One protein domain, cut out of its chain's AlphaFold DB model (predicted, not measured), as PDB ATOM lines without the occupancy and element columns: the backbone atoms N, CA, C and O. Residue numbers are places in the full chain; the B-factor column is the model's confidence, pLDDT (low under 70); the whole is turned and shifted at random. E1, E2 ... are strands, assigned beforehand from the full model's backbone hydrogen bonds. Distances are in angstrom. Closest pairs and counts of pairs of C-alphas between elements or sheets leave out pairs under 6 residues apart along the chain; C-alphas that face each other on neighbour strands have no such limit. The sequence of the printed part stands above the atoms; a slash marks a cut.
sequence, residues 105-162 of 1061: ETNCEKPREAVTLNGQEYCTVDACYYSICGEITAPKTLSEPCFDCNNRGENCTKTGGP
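AT A GLANCE: This is residues 105 to 162 of the 1061 residues of an uncharacterized protein of Strongylocentrotus purpuratus (UniProt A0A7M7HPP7). With little regular structure, this domain is three small antiparallel strand pairs joined by loops: E1 with E4, hairpin E2 and E3, and hairpin E5 and E6. Residues 131 to 144 reach toward one end of the long axis, the E5 to E6 loop toward the other. The printed part has 58 residues, 22 of them in six strands, E1 to E6, with no named helix: all strand, compact, radius of gyration of the C-alphas 11.1 A, spans 33 by 22 by 17 A.

HOW THE PARTS SIT: Start at E1, residues 106 to 108, antiparallel to E4, residues 128 to 130; N 107 and O 129, 3.0 A, are within hydrogen-bond range. Hairpin E2, residues 114 to 117, and E3, residues 120 to 123, has N 115 and O 122 at 2.8 A. Hairpin E5, residues 145 to 148, and E6, residues 157 to 160, has N 157 and O 148 at 2.8 A. The closest C-alphas of E3 and E5, Cys 123 and Asp 148, are 5.1 A apart.

IN THESE COORDINATES: Find C-alpha 106 at (237.237, 298.248, 272.901), where E1 begins; E6 ends, 10.1 A long, at C-alpha 160, (237.909, 290.031, 277.655).

THE WHOLE: The printed part has no cut; E4 to E5 is a long link. pLDDT is under 70 at 11 residues, among them 111 to 114.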
ATOM      1  N   GLU A 105     237.090 301.396 276.672       81.62
ATOM      2  CA  GLU A 105     236.524 301.126 275.346       81.62
ATOM      3  C   GLU A 105     237.340 300.074 274.579       81.62
ATOM      4  O   GLU A 105     238.584 300.097 274.608       81.62
ATOM      5  N   THR A 106     236.644 299.183 273.872       82.06
ATOM      6  CA  THR A 106     237.237 298.248 272.901       82.06
ATOM      7  C   THR A 106     236.757 298.552 271.496       82.06
ATOM      8  O   THR A 106     235.557 298.569 271.252       82.06
ATOM      9  N   ASN A 107     237.697 298.712 270.569       79.50
ATOM     10  CA  ASN A 107     237.438 299.157 269.205       79.50
ATOM     11  C   ASN A 107     237.967 298.125 268.199       79.50
ATOM     12  O   ASN A 107     238.965 297.451 268.455       79.50
ATOM     13  N   CYS A 108     237.347 298.023 267.026       75.69
ATOM     14  CA  CYS A 108     237.884 297.213 265.928       75.69
ATOM     15  C   CYS A 108     239.071 297.925 265.264       75.69
ATOM     16  O   CYS A 108     238.994 299.129 265.013       75.69
ATOM     17  N   GLU A 109     240.146 297.200 264.920       74.62
ATOM     18  CA  GLU A 109     241.330 297.777 264.244       74.62
ATOM     19  C   GLU A 109     240.980 298.521 262.943       74.62
ATOM     20  O   GLU A 109     241.659 299.477 262.559       74.62
ATOM     21  N   LYS A 110     239.878 298.136 262.289       73.00
ATOM     22  CA  LYS A 110     239.335 298.804 261.106       73.00
ATOM     23  C   LYS A 110     237.877 299.225 261.344       73.00
ATOM     24  O   LYS A 110     236.973 298.405 261.187       73.00
ATOM     25  N   PRO A 111     237.602 300.518 261.603       63.28
ATOM     26  CA  PRO A 111     236.246 301.023 261.870       63.28
ATOM     27  C   PRO A 111     235.212 300.836 260.742       63.28
ATOM     28  O   PRO A 111     234.035 301.108 260.936       63.28
ATOM     29  N   ARG A 112     235.628 300.402 259.542       59.91
ATOM     30  CA  ARG A 112     234.726 300.079 258.417       59.91
ATOM     31  C   ARG A 112     234.264 298.618 258.393       59.91
ATOM     32  O   ARG A 112     233.419 298.278 257.573       59.91
ATOM     33  N   GLU A 113     234.841 297.772 259.243       66.94
ATOM     34  CA  GLU A 113     234.579 296.326 259.319       66.94
ATOM     35  C   GLU A 113     233.966 295.941 260.687       66.94
ATOM     36  O   GLU A 113     233.818 294.761 261.016       66.94
ATOM     37  N   ALA A 114     233.551 296.953 261.460       69.62
ATOM     38  CA  ALA A 114     232.677 296.828 262.617       69.62
ATOM     39  C   ALA A 114     231.199 296.789 262.183       69.62
ATOM     40  O   ALA A 114     230.785 297.509 261.271       69.62
ATOM     41  N   VAL A 115     230.392 295.953 262.837       73.50
ATOM     42  CA  VAL A 115     228.952 295.810 262.577       73.50
ATOM     43  C   VAL A 115     228.192 295.876 263.898       73.50
ATOM     44  O   VAL A 115     228.470 295.113 264.818       73.50
ATOM     45  N   THR A 116     227.197 296.758 263.993       74.69
ATOM     46  CA  THR A 116     226.327 296.852 265.174       74.69
ATOM     47  C   THR A 116     225.097 295.955 265.011       74.69
ATOM     48  O   THR A 116     224.292 296.161 264.103       74.69
ATOM     49  N   LEU A 117     224.900 294.990 265.915       70.00
ATOM     50  CA  LEU A 117     223.697 294.150 265.981       70.00
ATOM     51  C   LEU A 117     223.062 294.288 267.369       70.00
ATOM     52  O   LEU A 117     223.735 294.160 268.386       70.00
ATOM     53  N   ASN A 118     221.756 294.567 267.422       70.44
ATOM     54  CA  ASN A 118     220.995 294.772 268.669       70.44
ATOM     55  C   ASN A 118     221.595 295.816 269.642       70.44
ATOM     56  O   ASN A 118     221.374 295.733 270.848       70.44
ATOM     57  N   GLY A 119     222.340 296.801 269.127       67.06
ATOM     58  CA  GLY A 119     223.016 297.827 269.933       67.06
ATOM     59  C   GLY A 119     224.369 297.404 270.519       67.06
ATOM     60  O   GLY A 119     224.950 298.171 271.276       67.06
ATOM     61  N   GLN A 120     224.878 296.219 270.168       69.69
ATOM     62  CA  GLN A 120     226.223 295.759 270.509       69.69
ATOM     63  C   GLN A 120     227.102 295.754 269.248       69.69
ATOM     64  O   GLN A 120     226.621 295.427 268.162       69.69
ATOM     65  N   GLU A 121     228.372 296.133 269.378       72.88
ATOM     66  CA  GLU A 121     229.331 296.183 268.269       72.88
ATOM     67  C   GLU A 121     230.145 294.883 268.155       72.88
ATOM     68  O   GLU A 121     230.431 294.211 269.150       72.88
ATOM     69  N   TYR A 122     230.470 294.511 266.916       78.38
ATOM     70  CA  TYR A 122     231.125 293.259 266.550       78.38
ATOM     71  C   TYR A 122     232.177 293.519 265.469       78.38
ATOM     72  O   TYR A 122     231.858 294.101 264.430       78.38
ATOM     73  N   CYS A 123     233.408 293.052 265.668       79.44
ATOM     74  CA  CYS A 123     234.458 293.138 264.652       79.44
ATOM     75  C   CYS A 123     234.334 291.942 263.705       79.44
ATOM     76  O   CYS A 123     234.277 290.804 264.164       79.44
ATOM     77  N   THR A 124     234.250 292.186 262.394       69.31
ATOM     78  CA  THR A 124     234.066 291.114 261.389       69.31
ATOM     79  C   THR A 124     235.340 290.765 260.619       69.31
ATOM     80  O   THR A 124     235.376 289.769 259.893       69.31
ATOM     81  N   VAL A 125     236.385 291.582 260.763       63.09
ATOM     82  CA  VAL A 125     237.727 291.376 260.212       63.09
ATOM     83  C   VAL A 125     238.730 292.009 261.175       63.09
ATOM     84  O   VAL A 125     238.563 293.167 261.553       63.09
ATOM     85  N   ASP A 126     239.768 291.245 261.513       61.59
ATOM     86  CA  ASP A 126     240.806 291.558 262.505       61.59
ATOM     87  C   ASP A 126     240.284 291.788 263.943       61.59
ATOM     88  O   ASP A 126     239.109 292.064 264.196       61.59
ATOM     89  N   ALA A 127     241.167 291.576 264.920       71.19
ATOM     90  CA  ALA A 127     240.791 291.518 266.331       71.19
ATOM     91  C   ALA A 127     240.466 292.910 266.911       71.19
ATOM     92  O   ALA A 127     240.902 293.942 266.398       71.19
ATOM     93  N   CYS A 128     239.738 292.958 268.034       76.38
ATOM     94  CA  CYS A 128     239.560 294.223 268.749       76.38
ATOM     95  C   CYS A 128     240.870 294.664 269.419       76.38
ATOM     96  O   CYS A 128     241.492 293.882 270.152       76.38
ATOM     97  N   TYR A 129     241.217 295.942 269.268       81.00
ATOM     98  CA  TYR A 129     242.199 296.605 270.118       81.00
ATOM     99  C   TYR A 129     241.521 297.221 271.351       81.00
ATOM    100  O   TYR A 129     240.316 297.480 271.390       81.00
ATOM    101  N   TYR A 130     242.319 297.426 272.393       81.25
ATOM    102  CA  TYR A 130     241.874 297.911 273.698       81.25
ATOM    103  C   TYR A 130     242.383 299.342 273.865       81.25
ATOM    104  O   TYR A 130     243.540 299.616 273.537       81.25
ATOM    105  N   SER A 131     241.537 300.267 274.325       82.94
ATOM    106  CA  SER A 131     241.929 301.679 274.397       82.94
ATOM    107  C   SER A 131     243.108 301.910 275.359       82.94
ATOM    108  O   SER A 131     243.259 301.240 276.382       82.94
ATOM    109  N   ILE A 132     243.980 302.861 275.016       82.44
ATOM    110  CA  ILE A 132     245.206 303.143 275.776       82.44
ATOM    111  C   ILE A 132     244.948 304.134 276.916       82.44
ATOM    112  O   ILE A 132     244.205 305.110 276.772       82.44
ATOM    113  N   CYS A 133     245.567 303.882 278.063       82.81
ATOM    114  CA  CYS A 133     245.722 304.809 279.173       82.81
ATOM    115  C   CYS A 133     247.167 305.313 279.135       82.81
ATOM    116  O   CYS A 133     248.082 304.625 279.584       82.81
ATOM    117  N   GLY A 134     247.388 306.481 278.527       76.69
ATOM    118  CA  GLY A 134     248.747 306.954 278.268       76.69
ATOM    119  C   GLY A 134     249.510 305.998 277.350       76.69
ATOM    120  O   GLY A 134     249.023 305.649 276.280       76.69
ATOM    121  N   GLU A 135     250.677 305.540 277.796       78.44
ATOM    122  CA  GLU A 135     251.533 304.581 277.078       78.44
ATOM    123  C   GLU A 135     251.152 303.103 277.335       78.44
ATOM    124  O   GLU A 135     251.841 302.199 276.869       78.44
ATOM    125  N   ILE A 136     250.077 302.838 278.091       84.44
ATOM    126  CA  ILE A 136     249.701 301.498 278.570       84.44
ATOM    127  C   ILE A 136     248.349 301.081 277.977       84.44
ATOM    128  O   ILE A 136     247.325 301.723 278.209       84.44
ATOM    129  N   THR A 137     248.319 299.973 277.240       85.50
ATOM    130  CA  THR A 137     247.079 299.359 276.734       85.50
ATOM    131  C   THR A 137     246.221 298.832 277.885       85.50
ATOM    132  O   THR A 137     246.718 298.073 278.718       85.50
ATOM    133  N   ALA A 138     244.931 299.183 277.932       84.56
ATOM    134  CA  ALA A 138     244.050 298.735 279.008       84.56
ATOM    135  C   ALA A 138     243.870 297.194 279.012       84.56
ATOM    136  O   ALA A 138     243.507 296.615 277.981       84.56
ATOM    137  N   PRO A 139     244.080 296.509 280.156       84.44
ATOM    138  CA  PRO A 139     243.925 295.064 280.276       84.44
ATOM    139  C   PRO A 139     242.524 294.585 279.912       84.44
ATOM    140  O   PRO A 139     241.519 295.195 280.280       84.44
ATOM    141  N   LYS A 140     242.443 293.402 279.293       82.75
ATOM    142  CA  LYS A 140     241.178 292.781 278.855       82.75
ATOM    143  C   LYS A 140     240.137 292.591 279.974       82.75
ATOM    144  O   LYS A 140     238.965 292.412 279.669       82.75
ATOM    145  N   THR A 141     240.565 292.608 281.236       81.88
ATOM    146  CA  THR A 141     239.764 292.497 282.470       81.88
ATOM    147  C   THR A 141     239.197 293.828 282.982       81.88
ATOM    148  O   THR A 141     238.314 293.826 283.841       81.88
ATOM    149  N   LEU A 142     239.708 294.960 282.495       83.94
ATOM    150  CA  LEU A 142     239.255 296.314 282.842       83.94
ATOM    151  C   LEU A 142     238.507 296.984 281.689       83.94
ATOM    152  O   LEU A 142     237.799 297.966 281.905       83.94
ATOM    153  N   SER A 143     238.667 296.444 280.488       85.69
ATOM    154  CA  SER A 143     238.034 296.897 279.260       85.69
ATOM    155  C   SER A 143     236.671 296.253 279.015       85.69
ATOM    156  O   SER A 143     236.258 295.306 279.694       85.69
ATOM    157  N   GLU A 144     235.965 296.779 278.024       84.25
ATOM    158  CA  GLU A 144     234.736 296.207 277.496       84.25
ATOM    159  C   GLU A 144     234.961 294.812 276.872       84.25
ATOM    160  O   GLU A 144     236.091 294.421 276.559       84.25
ATOM    161  N   PRO A 145     233.903 293.991 276.754       84.12
ATOM    162  CA  PRO A 145     234.003 292.695 276.097       84.12
ATOM    163  C   PRO A 145     234.123 292.838 274.575       84.12
ATOM    164  O   PRO A 145     233.160 293.189 273.901       84.12
ATOM    165  N   CYS A 146     235.277 292.454 274.033       83.06
ATOM    166  CA  CYS A 146     235.499 292.310 272.598       83.06
ATOM    167  C   CYS A 146     234.675 291.141 272.030       83.06
ATOM    168  O   CYS A 146     234.667 290.049 272.610       83.06
ATOM    169  N   PHE A 147     234.044 291.342 270.871       83.94
ATOM    170  CA  PHE A 147     233.390 290.284 270.097       83.94
ATOM    171  C   PHE A 147     234.002 290.205 268.693       83.94
ATOM    172  O   PHE A 147     233.730 291.040 267.832       83.94
ATOM    173  N   ASP A 148     234.835 289.186 268.497       81.75
ATOM    174  CA  ASP A 148     235.587 288.896 267.273       81.75
ATOM    175  C   ASP A 148     234.833 287.822 266.469       81.75
ATOM    176  O   ASP A 148     234.650 286.695 266.946       81.75
ATOM    177  N   CYS A 149     234.312 288.198 265.301       79.12
ATOM    178  CA  CYS A 149     233.441 287.399 264.441       79.12
ATOM    179  C   CYS A 149     234.066 287.186 263.058       79.12
ATOM    180  O   CYS A 149     234.954 287.915 262.627       79.12
ATOM    181  N   ASN A 150     233.525 286.234 262.293       77.62
ATOM    182  CA  ASN A 150     233.902 286.116 260.886       77.62
ATOM    183  C   ASN A 150     233.369 287.295 260.039       77.62
ATOM    184  O   ASN A 150     232.511 288.065 260.481       77.62
ATOM    185  N   ASN A 151     233.786 287.347 258.768       73.12
ATOM    186  CA  ASN A 151     233.437 288.368 257.762       73.12
ATOM    187  C   ASN A 151     231.929 288.485 257.414       73.12
ATOM    188  O   ASN A 151     231.574 289.095 256.406       73.12
ATOM    189  N   ARG A 152     231.036 287.848 258.179       69.75
ATOM    190  CA  ARG A 152     229.569 287.919 258.067       69.75
ATOM    191  C   ARG A 152     228.879 288.318 259.379       69.75
ATOM    192  O   ARG A 152     227.657 288.395 259.402       69.75
ATOM    193  N   GLY A 153     229.631 288.529 260.464       69.50
ATOM    194  CA  GLY A 153     229.075 288.676 261.813       69.50
ATOM    195  C   GLY A 153     228.607 287.351 262.434       69.50
ATOM    196  O   GLY A 153     227.820 287.356 263.377       69.50
ATOM    197  N   GLU A 154     229.062 286.208 261.910       73.62
ATOM    198  CA  GLU A 154     228.717 284.870 262.407       73.62
ATOM    199  C   GLU A 154     229.876 284.277 263.240       73.62
ATOM    200  O   GLU A 154     231.032 284.690 263.122       73.62
ATOM    201  N   ASN A 155     229.578 283.266 264.069       79.56
ATOM    202  CA  ASN A 155     230.546 282.544 264.919       79.56
ATOM    203  C   ASN A 155     231.402 283.431 265.853       79.56
ATOM    204  O   ASN A 155     232.552 283.105 266.140       79.56
ATOM    205  N   CYS A 156     230.827 284.525 266.352       78.88
ATOM    206  CA  CYS A 156     231.491 285.473 267.244       78.88
ATOM    207  C   CYS A 156     232.068 284.834 268.517       78.88
ATOM    208  O   CYS A 156     231.352 284.199 269.297       78.88
ATOM    209  N   THR A 157     233.347 285.085 268.774       83.12
ATOM    210  CA  THR A 157     234.037 284.747 270.019       83.12
ATOM    211  C   THR A 157     234.095 285.969 270.934       83.12
ATOM    212  O   THR A 157     234.514 287.052 270.534       83.12
ATOM    213  N   LYS A 158     233.654 285.807 272.186       83.62
ATOM    214  CA  LYS A 158     233.786 286.849 273.210       83.62
ATOM    215  C   LYS A 158     235.167 286.744 273.854       83.62
ATOM    216  O   LYS A 158     235.484 285.700 274.425       83.62
ATOM    217  N   THR A 159     235.954 287.817 273.835       76.12
ATOM    218  CA  THR A 159     237.235 287.893 274.555       76.12
ATOM    219  C   THR A 159     237.280 289.115 275.472       76.12
ATOM    220  O   THR A 159     236.728 290.166 275.162       76.12
ATOM    221  N   GLY A 160     237.908 288.972 276.643       71.31
ATOM    222  CA  GLY A 160     237.909 290.031 277.655       71.31
ATOM    223  C   GLY A 160     236.524 290.351 278.234       71.31
ATOM    224  O   GLY A 160     235.612 289.513 278.251       71.31
ATOM    225  N   GLY A 161     236.394 291.578 278.729       73.25
ATOM    226  CA  GLY A 161     235.324 292.010 279.616       73.25
ATOM    227  C   GLY A 161     235.678 291.786 281.095       73.25
ATOM    228  O   GLY A 161     236.543 290.965 281.421       73.25
ATOM    229  N   PRO A 162     235.005 292.494 282.015       73.19
ATOM    230  CA  PRO A 162     235.281 292.399 283.443       73.19
ATOM    231  C   PRO A 162     234.861 291.044 284.038       73.19
ATOM    232  O   PRO A 162     233.900 290.430 283.560       73.19
TER     233      PRO A 162